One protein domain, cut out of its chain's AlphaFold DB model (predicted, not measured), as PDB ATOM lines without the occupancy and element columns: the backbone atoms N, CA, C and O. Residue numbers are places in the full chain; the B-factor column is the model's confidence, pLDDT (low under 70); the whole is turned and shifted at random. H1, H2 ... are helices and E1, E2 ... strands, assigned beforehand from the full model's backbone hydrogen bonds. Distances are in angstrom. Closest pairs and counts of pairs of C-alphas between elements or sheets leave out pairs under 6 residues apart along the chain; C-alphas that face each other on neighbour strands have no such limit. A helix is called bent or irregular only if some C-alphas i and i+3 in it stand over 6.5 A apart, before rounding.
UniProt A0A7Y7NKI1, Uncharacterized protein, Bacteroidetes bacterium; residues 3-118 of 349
ATOM      1  N   LYS A   3      10.948  36.039   5.672       73.06
ATOM      2  CA  LYS A   3      11.230  36.910   6.814       73.06
ATOM      3  C   LYS A   3      11.521  38.319   6.322       73.06
ATOM      4  O   LYS A   3      12.261  38.477   5.356       73.06
ATOM      5  N   ASN A   4      10.927  39.317   6.974       79.50
ATOM      6  CA  ASN A   4      11.259  40.716   6.741       79.50
ATOM      7  C   ASN A   4      12.455  41.099   7.622       79.50
ATOM      8  O   ASN A   4      12.380  40.990   8.844       79.50
ATOM      9  N   LEU A   5      13.545  41.527   6.991       86.06
ATOM     10  CA  LEU A   5      14.828  41.781   7.638       86.06
ATOM     11  C   LEU A   5      15.093  43.267   7.926       86.06
ATOM     12  O   LEU A   5      16.188  43.592   8.375       86.06
ATOM     13  N   ILE A   6      14.140  44.183   7.690       74.38
ATOM     14  CA  ILE A   6      14.358  45.638   7.853       74.38
ATOM     15  C   ILE A   6      14.830  45.988   9.266       74.38
ATOM     16  O   ILE A   6      15.837  46.672   9.437       74.38
ATOM     17  N   THR A   7      14.116  45.518  10.288       74.88
ATOM     18  CA  THR A   7      14.436  45.823  11.690       74.88
ATOM     19  C   THR A   7      15.778  45.224  12.096       74.88
ATOM     20  O   THR A   7      16.584  45.887  12.737       74.88
ATOM     21  N   GLU A   8      16.050  44.000  11.653       82.06
ATOM     22  CA  GLU A   8      17.270  43.252  11.960       82.06
ATOM     23  C   GLU A   8      18.497  43.854  11.286       82.06
ATOM     24  O   GLU A   8      19.556  43.950  11.904       82.06
ATOM     25  N   PHE A   9      18.333  44.323  10.050       87.25
ATOM     26  CA  PHE A   9      19.352  45.072   9.345       87.25
ATOM     27  C   PHE A   9      19.621  46.419  10.016       87.25
ATOM     28  O   PHE A   9      20.783  46.743  10.243       87.25
ATOM     29  N   VAL A  10      18.587  47.193  10.365       80.19
ATOM     30  CA  VAL A  10      18.766  48.488  11.044       80.19
ATOM     31  C   VAL A  10      19.457  48.307  12.393       80.19
ATOM     32  O   VAL A  10      20.390  49.046  12.707       80.19
ATOM     33  N   ASP A  11      19.058  47.300  13.166       78.94
ATOM     34  CA  ASP A  11      19.680  46.995  14.453       78.94
ATOM     35  C   ASP A  11      21.142  46.576  14.275       78.94
ATOM     36  O   ASP A  11      22.025  47.118  14.942       78.94
ATOM     37  N   TRP A  12      21.429  45.676  13.328       86.50
ATOM     38  CA  TRP A  12      22.804  45.310  12.986       86.50
ATOM     39  C   TRP A  12      23.613  46.526  12.521       86.50
ATOM     40  O   TRP A  12      24.764  46.678  12.929       86.50
ATOM     41  N   TYR A  13      23.023  47.411  11.716       83.69
ATOM     42  CA  TYR A  13      23.689  48.593  11.183       83.69
ATOM     43  C   TYR A  13      24.081  49.538  12.312       83.69
ATOM     44  O   TYR A  13      25.243  49.915  12.408       83.69
ATOM     45  N   ILE A  14      23.142  49.882  13.197       78.38
ATOM     46  CA  ILE A  14      23.396  50.770  14.338       78.38
ATOM     47  C   ILE A  14      24.512  50.188  15.212       78.38
ATOM     48  O   ILE A  14      25.482  50.887  15.500       78.38
ATOM     49  N   LEU A  15      24.437  48.894  15.543       71.00
ATOM     50  CA  LEU A  15      25.417  48.206  16.393       71.00
ATOM     51  C   LEU A  15      26.817  48.087  15.770       71.00
ATOM     52  O   LEU A  15      27.802  47.973  16.496       71.00
ATOM     53  N   ASN A  16      26.923  48.082  14.439       73.06
ATOM     54  CA  ASN A  16      28.200  47.960  13.731       73.06
ATOM     55  C   ASN A  16      28.706  49.289  13.143       73.06
ATOM     56  O   ASN A  16      29.819  49.331  12.611       73.06
ATOM     57  N   SER A  17      27.924  50.368  13.253       60.16
ATOM     58  CA  SER A  17      28.217  51.669  12.642       60.16
ATOM     59  C   SER A  17      29.364  52.442  13.305       60.16
ATOM     60  O   SER A  17      30.009  53.238  12.624       60.16
ATOM     61  N   ASP A  18      29.714  52.132  14.560       51.69
ATOM     62  CA  ASP A  18      30.857  52.735  15.273       51.69
ATOM     63  C   ASP A  18      32.227  52.356  14.671       51.69
ATOM     64  O   ASP A  18      33.255  52.930  15.022       51.69
ATOM     65  N   ARG A  19      32.273  51.412  13.719       46.00
ATOM     66  CA  ARG A  19      33.510  51.016  13.018       46.00
ATOM     67  C   ARG A  19      33.896  51.922  11.848       46.00
ATOM     68  O   ARG A  19      34.986  51.763  11.304       46.00
ATOM     69  N   LEU A  20      33.025  52.834  11.423       39.66
ATOM     70  CA  LEU A  20      33.263  53.708  10.276       39.66
ATOM     71  C   LEU A  20      32.882  55.129  10.677       39.66
ATOM     72  O   LEU A  20      31.714  55.509  10.607       39.66
ATOM     73  N   GLY A  21      33.881  55.896  11.124       40.69
ATOM     74  CA  GLY A  21      33.728  57.296  11.501       40.69
ATOM     75  C   GLY A  21      32.797  58.043  10.543       40.69
ATOM     76  O   GLY A  21      32.989  58.042   9.326       40.69
ATOM     77  N   SER A  22      31.773  58.678  11.116       49.75
ATOM     78  CA  SER A  22      30.715  59.413  10.418       49.75
ATOM     79  C   SER A  22      29.688  58.558   9.642       49.75
ATOM     80  O   SER A  22      29.482  58.721   8.440       49.75
ATOM     81  N   SER A  23      29.003  57.659  10.353       65.56
ATOM     82  CA  SER A  23      27.957  56.790   9.797       65.56
ATOM     83  C   SER A  23      26.760  57.566   9.216       65.56
ATOM     84  O   SER A  23      26.432  58.678   9.651       65.56
ATOM     85  N   TYR A  24      26.062  56.963   8.239       70.38
ATOM     86  CA  TYR A  24      24.824  57.533   7.687       70.38
ATOM     87  C   TYR A  24      23.753  57.726   8.773       70.38
ATOM     88  O   TYR A  24      22.965  58.666   8.711       70.38
ATOM     89  N   TYR A  25      23.779  56.877   9.804       73.19
ATOM     90  CA  TYR A  25      22.887  56.943  10.956       73.19
ATOM     91  C   TYR A  25      22.960  58.276  11.702       73.19
ATOM     92  O   TYR A  25      21.932  58.918  11.916       73.19
ATOM     93  N   THR A  26      24.169  58.746  12.010       68.81
ATOM     94  CA  THR A  26      24.355  60.043  12.670       68.81
ATOM     95  C   THR A  26      24.110  61.212  11.718       68.81
ATOM     96  O   THR A  26      23.445  62.178  12.087       68.81
ATOM     97  N   LYS A  27      24.609  61.134  10.478       71.94
ATOM     98  CA  LYS A  27      24.574  62.268   9.536       71.94
ATOM     99  C   LYS A  27      23.219  62.508   8.872       71.94
ATOM    100  O   LYS A  27      22.847  63.657   8.665       71.94
ATOM    101  N   PHE A  28      22.504  61.448   8.511       73.38
ATOM    102  CA  PHE A  28      21.316  61.536   7.655       73.38
ATOM    103  C   PHE A  28      20.049  61.025   8.335       73.38
ATOM    104  O   PHE A  28      18.963  61.514   8.036       73.38
ATOM    105  N   PHE A  29      20.181  60.114   9.302       75.88
ATOM    106  CA  PHE A  29      19.042  59.562  10.041       75.88
ATOM    107  C   PHE A  29      18.897  60.133  11.457       75.88
ATOM    108  O   PHE A  29      18.090  59.637  12.238       75.88
ATOM    109  N   LYS A  30      19.640  61.205  11.779       75.69
ATOM    110  CA  LYS A  30      19.537  61.983  13.033       75.69
ATOM    111  C   LYS A  30      19.645  61.132  14.305       75.69
ATOM    112  O   LYS A  30      19.079  61.488  15.334       75.69
ATOM    113  N   GLU A  31      20.344  60.003  14.222       69.81
ATOM    114  CA  GLU A  31      20.447  59.011  15.297       69.81
ATOM    115  C   GLU A  31      19.093  58.467  15.793       69.81
ATOM    116  O   GLU A  31      18.996  57.951  16.914       69.81
ATOM    117  N   ASP A  32      18.061  58.524  14.951       70.81
ATOM    118  CA  ASP A  32      16.725  58.022  15.240       70.81
ATOM    119  C   ASP A  32      16.466  56.722  14.464       70.81
ATOM    120  O   ASP A  32      16.392  56.681  13.234       70.81
ATOM    121  N   ARG A  33      16.315  55.628  15.216       76.25
ATOM    122  CA  ARG A  33      16.057  54.287  14.683       76.25
ATOM    123  C   ARG A  33      14.769  54.224  13.867       76.25
ATOM    124  O   ARG A  33      14.737  53.522  12.863       76.25
ATOM    125  N   ASN A  34      13.716  54.922  14.282       66.00
ATOM    126  CA  ASN A  34      12.434  54.893  13.584       66.00
ATOM    127  C   ASN A  34      12.508  55.697  12.289       66.00
ATOM    128  O   ASN A  34      12.006  55.240  11.266       66.00
ATOM    129  N   VAL A  35      13.210  56.835  12.302       74.44
ATOM    130  CA  VAL A  35      13.530  57.576  11.072       74.44
ATOM    131  C   VAL A  35      14.342  56.693  10.130       74.44
ATOM    132  O   VAL A  35      14.045  56.641   8.938       74.44
ATOM    133  N   PHE A  36      15.318  55.946  10.651       83.69
ATOM    134  CA  PHE A  36      16.109  55.037   9.830       83.69
ATOM    135  C   PHE A  36      15.251  53.905   9.246       83.69
ATOM    136  O   PHE A  36      15.255  53.725   8.036       83.69
ATOM    137  N   ILE A  37      14.440  53.213  10.054       73.19
ATOM    138  CA  ILE A  37      13.499  52.179   9.582       73.19
ATOM    139  C   ILE A  37      12.543  52.732   8.527       73.19
ATOM    140  O   ILE A  37      12.310  52.067   7.520       73.19
ATOM    141  N   SER A  38      12.013  53.938   8.730       71.31
ATOM    142  CA  SER A  38      11.124  54.590   7.770       71.31
ATOM    143  C   SER A  38      11.825  54.816   6.430       71.31
ATOM    144  O   SER A  38      11.283  54.453   5.392       71.31
ATOM    145  N   ASN A  39      13.061  55.328   6.448       83.25
ATOM    146  CA  ASN A  39      13.868  55.525   5.237       83.25
ATOM    147  C   ASN A  39      14.225  54.192   4.562       83.25
ATOM    148  O   ASN A  39      14.131  54.076   3.347       83.25
ATOM    149  N   ILE A  40      14.586  53.161   5.333       85.94
ATOM    150  CA  ILE A  40      14.834  51.818   4.790       85.94
ATOM    151  C   ILE A  40      13.573  51.243   4.140       85.94
ATOM    152  O   ILE A  40      13.659  50.614   3.086       85.94
ATOM    153  N   SER A  41      12.409  51.469   4.745       75.25
ATOM    154  CA  SER A  41      11.127  51.019   4.202       75.25
ATOM    155  C   SER A  41      10.794  51.747   2.899       75.25
ATOM    156  O   SER A  41      10.390  51.097   1.942       75.25
ATOM    157  N   GLU A  42      11.053  53.056   2.817       75.88
ATOM    158  CA  GLU A  42      10.962  53.835   1.571       75.88
ATOM    159  C   GLU A  42      11.905  53.256   0.502       75.88
ATOM    160  O   GLU A  42      11.484  52.993  -0.621       75.88
ATOM    161  N   TYR A  43      13.158  52.942   0.854       88.88
ATOM    162  CA  TYR A  43      14.104  52.322  -0.086       88.88
ATOM    163  C   TYR A  43      13.627  50.943  -0.554       88.88
ATOM    164  O   TYR A  43      13.833  50.587  -1.710       88.88
ATOM    165  N   ALA A  44      12.983  50.172   0.323       80.00
ATOM    166  CA  ALA A  44      12.419  48.871  -0.010       80.00
ATOM    167  C   ALA A  44      11.250  48.976  -1.001       80.00
ATOM    168  O   ALA A  44      11.142  48.130  -1.889       80.00
ATOM    169  N   VAL A  45      10.398  49.997  -0.857       69.00
ATOM    170  CA  VAL A  45       9.278  50.278  -1.771       69.00
ATOM    171  C   VAL A  45       9.802  50.675  -3.144       69.00
ATOM    172  O   VAL A  45       9.435  50.049  -4.134       69.00
ATOM    173  N   GLU A  46      10.717  51.641  -3.205       79.31
ATOM    174  CA  GLU A  46      11.299  52.111  -4.469       79.31
ATOM    175  C   GLU A  46      12.053  50.994  -5.199       79.31
ATOM    176  O   GLU A  46      11.919  50.812  -6.408       79.31
ATOM    177  N   TYR A  47      12.789  50.164  -4.455       86.69
ATOM    178  CA  TYR A  47      13.436  48.984  -5.019       86.69
ATOM    179  C   TYR A  47      12.401  47.992  -5.578       86.69
ATOM    180  O   TYR A  47      12.580  47.447  -6.669       86.69
ATOM    181  N   ALA A  48      11.299  47.758  -4.856       78.75
ATOM    182  CA  ALA A  48      10.245  46.858  -5.307       78.75
ATOM    183  C   ALA A  48       9.521  47.374  -6.557       78.75
ATOM    184  O   ALA A  48       9.161  46.562  -7.403       78.75
ATOM    185  N   ILE A  49       9.366  48.691  -6.719       72.88
ATOM    186  CA  ILE A  49       8.822  49.295  -7.944       72.88
ATOM    187  C   ILE A  49       9.722  48.981  -9.147       72.88
ATOM    188  O   ILE A  49       9.222  48.612 -10.208       72.88
ATOM    189  N   SER A  50      11.045  49.078  -8.996       78.00
ATOM    190  CA  SER A  50      11.983  48.861 -10.109       78.00
ATOM    191  C   SER A  50      12.254  47.398 -10.447       78.00
ATOM    192  O   SER A  50      12.552  47.090 -11.598       78.00
ATOM    193  N   PHE A  51      12.196  46.504  -9.458       85.31
ATOM    194  CA  PHE A  51      12.641  45.112  -9.607       85.31
ATOM    195  C   PHE A  51      11.553  44.079  -9.284       85.31
ATOM    196  O   PHE A  51      11.820  42.880  -9.292       85.31
ATOM    197  N   ASN A  52      10.327  44.529  -8.993       81.12
ATOM    198  CA  ASN A  52       9.173  43.706  -8.620       81.12
ATOM    199  C   ASN A  52       9.430  42.762  -7.427       81.12
ATOM    200  O   ASN A  52       8.867  41.669  -7.329       81.12
ATOM    201  N   LYS A  53      10.319  43.168  -6.512       83.62
ATOM    202  CA  LYS A  53      10.715  42.373  -5.345       83.62
ATOM    203  C   LYS A  53      11.179  43.259  -4.201       83.62
ATOM    204  O   LYS A  53      11.946  44.185  -4.413       83.62
ATOM    205  N   ASN A  54      10.767  42.952  -2.972       85.44
ATOM    206  CA  ASN A  54      11.275  43.650  -1.793       85.44
ATOM    207  C   ASN A  54      12.642  43.060  -1.385       85.44
ATOM    208  O   ASN A  54      12.707  41.860  -1.103       85.44
ATOM    209  N   PRO A  55      13.716  43.868  -1.294       87.88
ATOM    210  CA  PRO A  55      15.058  43.361  -1.010       87.88
ATOM    211  C   PRO A  55      15.208  42.848   0.432       87.88
ATOM    212  O   PRO A  55      16.157  42.126   0.736       87.88
ATOM    213  N   PHE A  56      14.270  43.181   1.324       87.38
ATOM    214  CA  PHE A  56      14.255  42.772   2.730       87.38
ATOM    215  C   PHE A  56      13.365  41.574   3.036       87.38
ATOM    216  O   PHE A  56      13.379  41.100   4.170       87.38
ATOM    217  N   ILE A  57      12.608  41.065   2.061       83.38
ATOM    218  CA  ILE A  57      11.793  39.859   2.232       83.38
ATOM    219  C   ILE A  57      12.543  38.688   1.605       83.38
ATOM    220  O   ILE A  57      12.498  38.495   0.390       83.38
ATOM    221  N   ILE A  58      13.223  37.897   2.437       79.81
ATOM    222  CA  ILE A  58      14.043  36.770   1.972       79.81
ATOM    223  C   ILE A  58      13.502  35.442   2.509       79.81
ATOM    224  O   ILE A  58      12.993  35.351   3.629       79.81
ATOM    225  N   GLU A  59      13.601  34.399   1.687       75.44
ATOM    226  CA  GLU A  59      13.373  33.014   2.091       75.44
ATOM    227  C   GLU A  59      14.685  32.400   2.598       75.44
ATOM    228  O   GLU A  59      15.700  32.430   1.905       75.44
ATOM    229  N   ASN A  60      14.667  31.836   3.814       62.97
ATOM    230  CA  ASN A  60      15.869  31.346   4.512       62.97
ATOM    231  C   ASN A  60      16.735  30.349   3.708       62.97
ATOM    232  O   ASN A  60      17.920  30.210   3.990       62.97
ATOM    233  N   ASN A  61      16.160  29.647   2.732       69.44
ATOM    234  CA  ASN A  61      16.828  28.677   1.864       69.44
ATOM    235  C   ASN A  61      17.528  29.298   0.638       69.44
ATOM    236  O   ASN A  61      18.378  28.631   0.055       69.44
ATOM    237  N   ASN A  62      17.257  30.563   0.289       77.81
ATOM    238  CA  ASN A  62      17.713  31.180  -0.969       77.81
ATOM    239  C   ASN A  62      18.545  32.461  -0.751       77.81
ATOM    240  O   ASN A  62      18.569  33.362  -1.586       77.81
ATOM    241  N   ILE A  63      19.256  32.562   0.375       82.56
ATOM    242  CA  ILE A  63      20.040  33.758   0.743       82.56
ATOM    243  C   ILE A  63      21.122  34.095  -0.295       82.56
ATOM    244  O   ILE A  63      21.296  35.263  -0.629       82.56
ATOM    245  N   LYS A  64      21.848  33.093  -0.818       86.25
ATOM    246  CA  LYS A  64      22.894  33.322  -1.837       86.25
ATOM    247  C   LYS A  64      22.314  33.911  -3.118       86.25
ATOM    248  O   LYS A  64      22.890  34.832  -3.682       86.25
ATOM    249  N   GLU A  65      21.177  33.382  -3.559       86.50
ATOM    250  CA  GLU A  65      20.471  33.878  -4.740       86.50
ATOM    251  C   GLU A  65      19.968  35.304  -4.507       86.50
ATOM    252  O   GLU A  65      20.176  36.161  -5.359       86.50
ATOM    253  N   ALA A  66      19.409  35.585  -3.324       86.81
ATOM    254  CA  ALA A  66      18.956  36.922  -2.955       86.81
ATOM    255  C   ALA A  66      20.105  37.947  -2.935       86.81
ATOM    256  O   ALA A  66      19.938  39.051  -3.443       86.81
ATOM    257  N   ILE A  67      21.279  37.585  -2.404       91.06
ATOM    258  CA  ILE A  67      22.480  38.439  -2.427       91.06
ATOM    259  C   ILE A  67      22.897  38.740  -3.870       91.06
ATOM    260  O   ILE A  67      23.007  39.909  -4.233       91.06
ATOM    261  N   THR A  68      23.062  37.711  -4.707       91.56
ATOM    262  CA  THR A  68      23.473  37.872  -6.113       91.56
ATOM    263  C   THR A  68      22.477  38.710  -6.915       91.56
ATOM    264  O   THR A  68      22.868  39.551  -7.728       91.56
ATOM    265  N   GLU A  69      21.182  38.503  -6.693       91.25
ATOM    266  CA  GLU A  69      20.119  39.275  -7.330       91.25
ATOM    267  C   GLU A  69      20.171  40.741  -6.894       91.25
ATOM    268  O   GLU A  69      20.191  41.633  -7.743       91.25
ATOM    269  N   ILE A  70      20.285  41.004  -5.585       93.50
ATOM    270  CA  ILE A  70      20.389  42.367  -5.059       93.50
ATOM    271  C   ILE A  70      21.630  43.062  -5.619       93.50
ATOM    272  O   ILE A  70      21.522  44.181  -6.113       93.50
ATOM    273  N   GLU A  71      22.785  42.400  -5.626       93.75
ATOM    274  CA  GLU A  71      24.013  42.927  -6.224       93.75
ATOM    275  C   GLU A  71      23.871  43.256  -7.710       93.75
ATOM    276  O   GLU A  71      24.385  44.277  -8.171       93.75
ATOM    277  N   THR A  72      23.195  42.395  -8.468       93.06
ATOM    278  CA  THR A  72      22.992  42.575  -9.910       93.06
ATOM    279  C   THR A  72      22.065  43.758 -10.180       93.06
ATOM    280  O   THR A  72      22.397  44.638 -10.975       93.06
ATOM    281  N   ASN A  73      20.956  43.846  -9.446       92.50
ATOM    282  CA  ASN A  73      20.007  44.955  -9.519       92.50
ATOM    283  C   ASN A  73      20.666  46.286  -9.130       92.50
ATOM    284  O   ASN A  73      20.526  47.280  -9.838       92.50
ATOM    285  N   LEU A  74      21.484  46.288  -8.072       92.31
ATOM    286  CA  LEU A  74      22.287  47.443  -7.671       92.31
ATOM    287  C   LEU A  74      23.429  47.763  -8.648       92.31
ATOM    288  O   LEU A  74      24.050  48.803  -8.494       92.31
ATOM    289  N   LYS A  75      23.761  46.938  -9.647       91.06
ATOM    290  CA  LYS A  75      24.719  47.306 -10.712       91.06
ATOM    291  C   LYS A  75      24.026  47.910 -11.929       91.06
ATOM    292  O   LYS A  75      24.671  48.642 -12.680       91.06
ATOM    293  N   ASN A  76      22.733  47.648 -12.107       88.44
ATOM    294  CA  ASN A  76      21.962  48.205 -13.206       88.44
ATOM    295  C   ASN A  76      21.779  49.723 -13.015       88.44
ATOM    296  O   ASN A  76      21.305  50.183 -11.973       88.44
ATOM    297  N   LYS A  77      22.207  50.499 -14.017       86.12
ATOM    298  CA  LYS A  77      22.149  51.970 -14.018       86.12
ATOM    299  C   LYS A  77      20.947  52.533 -14.782       86.12
ATOM    300  O   LYS A  77      20.705  53.729 -14.720       86.12
ATOM    301  N   ASN A  78      20.179  51.690 -15.469       87.50
ATOM    302  CA  ASN A  78      19.037  52.114 -16.280       87.50
ATOM    303  C   ASN A  78      17.727  51.686 -15.605       87.50
ATOM    304  O   ASN A  78      16.951  50.918 -16.171       87.50
ATOM    305  N   THR A  79      17.526  52.095 -14.349       89.56
ATOM    306  CA  THR A  79      16.355  51.704 -13.546       89.56
ATOM    307  C   THR A  79      15.804  52.897 -12.783       89.56
ATOM    308  O   THR A  79      16.563  53.786 -12.396       89.56
ATOM    309  N   THR A  80      14.503  52.878 -12.489       84.81
ATOM    310  CA  THR A  80      13.864  53.924 -11.677       84.81
ATOM    311  C   THR A  80      14.455  53.999 -10.261       84.81
ATOM    312  O   THR A  80      14.512  55.074  -9.673       84.81
ATOM    313  N   PHE A  81      15.021  52.902  -9.741       88.69
ATOM    314  CA  PHE A  81      15.728  52.882  -8.459       88.69
ATOM    315  C   PHE A  81      17.076  53.611  -8.518       88.69
ATOM    316  O   PHE A  81      17.490  54.215  -7.530       88.69
ATOM    317  N   GLU A  82      17.778  53.570  -9.657       90.12
ATOM    318  CA  GLU A  82      18.994  54.370  -9.859       90.12
ATOM    319  C   GLU A  82      18.663  55.863  -9.880       90.12
ATOM    320  O   GLU A  82      19.311  56.637  -9.178       90.12
ATOM    321  N   GLU A  83      17.621  56.257 -10.615       87.69
ATOM    322  CA  GLU A  83      17.135  57.641 -10.674       87.69
ATOM    323  C   GLU A  83      16.703  58.141  -9.287       87.69
ATOM    324  O   GLU A  83      17.130  59.207  -8.834       87.69
ATOM    325  N   TYR A  84      15.937  57.325  -8.558       87.19
ATOM    326  CA  TYR A  84      15.565  57.599  -7.173       87.19
ATOM    327  C   TYR A  84      16.801  57.740  -6.277       87.19
ATOM    328  O   TYR A  84      16.922  58.707  -5.523       87.19
ATOM    329  N   SER A  85      17.764  56.820  -6.377       88.88
ATOM    330  CA  SER A  85      18.982  56.875  -5.573       88.88
ATOM    331  C   SER A  85      19.824  58.116  -5.879       88.88
ATOM    332  O   SER A  85      20.371  58.692  -4.943       88.88
ATOM    333  N   LEU A  86      19.924  58.532  -7.144       88.81
ATOM    334  CA  LEU A  86      20.594  59.763  -7.585       88.81
ATOM    335  C   LEU A  86      19.958  61.023  -6.979       88.81
ATOM    336  O   LEU A  86      20.670  61.972  -6.654       88.81
ATOM    337  N   SER A  87      18.634  61.023  -6.791       85.00
ATOM    338  CA  SER A  87      17.902  62.148  -6.187       85.00
ATOM    339  C   SER A  87      18.177  62.331  -4.686       85.00
ATOM    340  O   SER A  87      17.901  63.392  -4.121       85.00
ATOM    341  N   LYS A  88      18.735  61.312  -4.018       84.06
ATOM    342  CA  LYS A  88      19.058  61.334  -2.587       84.06
ATOM    343  C   LYS A  88      20.554  61.596  -2.388       84.06
ATOM    344  O   LYS A  88      21.402  61.137  -3.152       84.06
ATOM    345  N   SER A  89      20.895  62.311  -1.314       79.94
ATOM    346  CA  SER A  89      22.284  62.674  -0.996       79.94
ATOM    347  C   SER A  89      23.219  61.454  -1.039       79.94
ATOM    348  O   SER A  89      22.915  60.422  -0.441       79.94
ATOM    349  N   ASN A  90      24.355  61.572  -1.735       77.38
ATOM    350  CA  ASN A  90      25.404  60.548  -1.839       77.38
ATOM    351  C   ASN A  90      24.946  59.160  -2.334       77.38
ATOM    352  O   ASN A  90      25.544  58.157  -1.946       77.38
ATOM    353  N   HIS A  91      23.900  59.068  -3.166       87.69
ATOM    354  CA  HIS A  91      23.348  57.779  -3.617       87.69
ATOM    355  C   HIS A  91      22.999  56.835  -2.454       87.69
ATOM    356  O   HIS A  91      23.193  55.616  -2.518       87.69
ATOM    357  N   MET A  92      22.520  57.416  -1.355       86.38
ATOM    358  CA  MET A  92      22.350  56.729  -0.080       86.38
ATOM    359  C   MET A  92      21.518  55.440  -0.152       86.38
ATOM    360  O   MET A  92      21.971  54.465   0.444       86.38
ATOM    361  N   PRO A  93      20.395  55.350  -0.893       90.38
ATOM    362  CA  PRO A  93      19.646  54.097  -1.010       90.38
ATOM    363  C   PRO A  93      20.508  52.925  -1.501       90.38
ATOM    364  O   PRO A  93      20.545  51.867  -0.872       90.38
ATOM    365  N   ARG A  94      21.291  53.126  -2.566       91.69
ATOM    366  CA  ARG A  94      22.213  52.103  -3.085       91.69
ATOM    367  C   ARG A  94      23.395  51.855  -2.162       91.69
ATOM    368  O   ARG A  94      23.812  50.712  -2.001       91.69
ATOM    369  N   ALA A  95      23.928  52.898  -1.525       90.12
ATOM    370  CA  ALA A  95      25.017  52.746  -0.563       90.12
ATOM    371  C   ALA A  95      24.588  51.894   0.642       90.12
ATOM    372  O   ALA A  95      25.338  51.023   1.084       90.12
ATOM    373  N   ILE A  96      23.377  52.116   1.154       91.19
ATOM    374  CA  ILE A  96      22.785  51.388   2.279       91.19
ATOM    375  C   ILE A  96      22.455  49.942   1.906       91.19
ATOM    376  O   ILE A  96      22.727  49.044   2.701       91.19
ATOM    377  N   LEU A  97      21.944  49.693   0.698       92.56
ATOM    378  CA  LEU A  97      21.722  48.327   0.219       92.56
ATOM    379  C   LEU A  97      23.018  47.607  -0.194       92.56
ATOM    380  O   LEU A  97      23.014  46.394  -0.344       92.56
ATOM    381  N   GLY A  98      24.127  48.326  -0.375       90.88
ATOM    382  CA  GLY A  98      25.359  47.804  -0.965       90.88
ATOM    383  C   GLY A  98      26.239  46.931  -0.059       90.88
ATOM    384  O   GLY A  98      25.956  46.686   1.116       90.88
ATOM    385  N   SER A  99      27.379  46.510  -0.620       87.44
ATOM    386  CA  SER A  99      28.332  45.529  -0.058       87.44
ATOM    387  C   SER A  99      28.964  45.902   1.280       87.44
ATOM    388  O   SER A  99      29.506  45.046   1.963       87.44
ATOM    389  N   LYS A 100      28.920  47.174   1.686       86.50
ATOM    390  CA  LYS A 100      29.435  47.605   2.997       86.50
ATOM    391  C   LYS A 100      28.382  47.544   4.106       86.50
ATOM    392  O   LYS A 100      28.748  47.664   5.270       86.50
ATOM    393  N   ASN A 101      27.111  47.376   3.740       90.88
ATOM    394  CA  ASN A 101      25.960  47.570   4.612       90.88
ATOM    395  C   ASN A 101      25.003  46.372   4.503       90.88
ATOM    396  O   ASN A 101      25.290  45.333   5.087       90.88
ATOM    397  N   TYR A 102      23.884  46.477   3.781       92.56
ATOM    398  CA  TYR A 102      22.856  45.432   3.795       92.56
ATOM    399  C   TYR A 102      23.326  44.080   3.250       92.56
ATOM    400  O   TYR A 102      23.085  43.053   3.880       92.56
ATOM    401  N   LEU A 103      24.066  44.054   2.142       92.25
ATOM    402  CA  LEU A 103      24.621  42.798   1.625       92.25
ATOM    403  C   LEU A 103      25.602  42.155   2.614       92.25
ATOM    404  O   LEU A 103      25.527  40.954   2.858       92.25
ATOM    405  N   LYS A 104      26.433  42.962   3.281       89.50
ATOM    406  CA  LYS A 104      27.323  42.485   4.348       89.50
ATOM    407  C   LYS A 104      26.549  41.904   5.528       89.50
ATOM    408  O   LYS A 104      26.936  40.874   6.069       89.50
ATOM    409  N   PHE A 105      25.442  42.536   5.917       90.56
ATOM    410  CA  PHE A 105      24.537  41.988   6.924       90.56
ATOM    411  C   PHE A 105      24.029  40.598   6.521       90.56
ATOM    412  O   PHE A 105      24.054  39.685   7.350       90.56
ATOM    413  N   LEU A 106      23.617  40.416   5.263       89.81
ATOM    414  CA  LEU A 106      23.154  39.119   4.766       89.81
ATOM    415  C   LEU A 106      24.275  38.067   4.785       89.81
ATOM    416  O   LEU A 106      24.072  36.948   5.253       89.81
ATOM    417  N   GLU A 107      25.478  38.428   4.350       87.81
ATOM    418  CA  GLU A 107      26.641  37.536   4.362       87.81
ATOM    419  C   GLU A 107      27.028  37.099   5.784       87.81
ATOM    420  O   GLU A 107      27.155  35.902   6.066       87.81
ATOM    421  N   GLU A 108      27.165  38.060   6.702       83.69
ATOM    422  CA  GLU A 108      27.592  37.819   8.083       83.69
ATOM    423  C   GLU A 108      26.587  36.986   8.880       83.69
ATOM    424  O   GLU A 108      26.994  36.145   9.684       83.69
ATOM    425  N   ASN A 109      25.286  37.206   8.670       81.62
ATOM    426  CA  ASN A 109      24.246  36.571   9.479       81.62
ATOM    427  C   ASN A 109      23.714  35.267   8.870       81.62
ATOM    428  O   ASN A 109      23.163  34.441   9.603       81.62
ATOM    429  N   PHE A 110      23.886  35.050   7.562       79.69
ATOM    430  CA  PHE A 110      23.224  33.940   6.875       79.69
ATOM    431  C   PHE A 110      24.139  33.078   5.990       79.69
ATOM    432  O   PHE A 110      23.791  31.922   5.755       79.69
ATOM    433  N   LEU A 111      25.311  33.552   5.541       73.12
ATOM    434  CA  LEU A 111      26.244  32.735   4.740       73.12
ATOM    435  C   LEU A 111      27.429  32.184   5.536       73.12
ATOM    436  O   LEU A 111      27.887  31.072   5.267       73.12
ATOM    437  N   HIS A 112      27.907  32.901   6.551       60.47
ATOM    438  CA  HIS A 112      29.049  32.473   7.366       60.47
ATOM    439  C   HIS A 112      28.684  31.506   8.513       60.47
ATOM    440  O   HIS A 112      29.227  31.595   9.614       60.47
ATOM    441  N   GLN A 113      27.831  30.508   8.248       46.66
ATOM    442  CA  GLN A 113      27.491  29.427   9.194       46.66
ATOM    443  C   GLN A 113      28.493  28.245   9.189       46.66
ATOM    444  O   GLN A 113      28.167  27.138   9.605       46.66
ATOM    445  N   GLY A 114      29.733  28.466   8.732       39.66
ATOM    446  CA  GLY A 114      30.779  27.434   8.625       39.66
ATOM    447  C   GLY A 114      31.743  27.326   9.812       39.66
ATOM    448  O   GLY A 114      32.558  26.412   9.858       39.66
ATOM    449  N   THR A 115      31.670  28.214  10.803       33.28
ATOM    450  CA  THR A 115      32.366  28.014  12.081       33.28
ATOM    451  C   THR A 115      31.337  28.084  13.186       33.28
ATOM    452  O   THR A 115      30.646  29.090  13.332       33.28
ATOM    453  N   LYS A 116      31.212  26.995  13.954       44.12
ATOM    454  CA  LYS A 116      30.440  26.956  15.199       44.12
ATOM    455  C   LYS A 116      30.872  28.130  16.081       44.12
ATOM    456  O   LYS A 116      31.812  28.016  16.862       44.12
ATOM    457  N   LYS A 117      30.160  29.252  16.007       34.31
ATOM    458  CA  LYS A 117      30.045  30.147  17.145       34.31
ATOM    459  C   LYS A 117      28.973  29.540  18.028       34.31
ATOM    460  O   LYS A 117      27.816  29.433  17.631       34.31
ATOM    461  N   LYS A 118      29.428  29.087  19.200       32.56
ATOM    462  CA  LYS A 118      28.653  28.986  20.438       32.56
ATOM    463  C   LYS A 118      27.436  29.903  20.370       32.56
ATOM    464  O   LYS A 118      27.578  31.064  19.994       32.56
TER     465      LYS A 118
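What this domain is: This is residues 3 to 118 of the 349 residues of an uncharacterized protein of Bacteroidetes bacterium (UniProt A0A7Y7NKI1). A compact cluster of mostly crossed helices is built along the longest one, H3: H1 crosses its first part, and the helical hairpin of H5 and H6 packs near its other end through H5. H4 and H7 lie side by side, running opposite ways, and residues 112 to 118 stick out as a tail. The printed part has 116 residues, class mostly helix, with seven named helices and one named strand in the order H1 H2 H3 E1 H4 H5 H6 H7. The radius of gyration of the C-alphas is 14.0 A and the spans are 43 by 30 by 20 A.

Where its parts are: Find C-alpha 6 at (14.358, 45.638, 7.853); from there H1, residues 6 to 19, runs 20.6 A and is irregular, with C-alphas 15 and 18 7.2 A apart. H2 is residues 24 to 27; H3, residues 33 to 51, runs 26.2 A. E1 is residues 57 to 59, H4 63 to 73, H5 80 to 87. H6, residues 89 to 97, is irregular, with C-alphas 90 and 93 8.7 A apart. H7, residues 102 to 111, ends at C-alpha 111 (26.244, 32.735, 4.740).

How they stand to each other: Look at Val 10 and Ile 37, closest C-alphas of H1 and H3, which touch at 6.6 A. H2 is close to H1 but not clearly touching, Ile 14 to Tyr 25 at 7.1 A between C-alphas. Residues 3 to 4 pair antiparallel with 57 to 58 of E1, which pairs with no named strand. H4 touches H7, C-alphas of Ile 67 and Leu 103 closest at 6.3 A, at a shallow tilt of 20 degrees. H3 touches H5 with residues 46 to 50 alone, C-alphas of Ser 50 and Thr 80 closest at 5.6 A. Every O i to N i+4 pair is within hydrogen-bond range in H3, H4, H5 and H7, against 8 of 10 in H1 and 3 of 5 in H6; H2 is too short for one.

The domain as a whole: The farthest C-alphas, of Asn 78 and Lys 118, are 44.4 A apart. The printed part has no cut and no long link. Confidence is under 70 in 20 residues, among them 17 to 23 and 112 to 118.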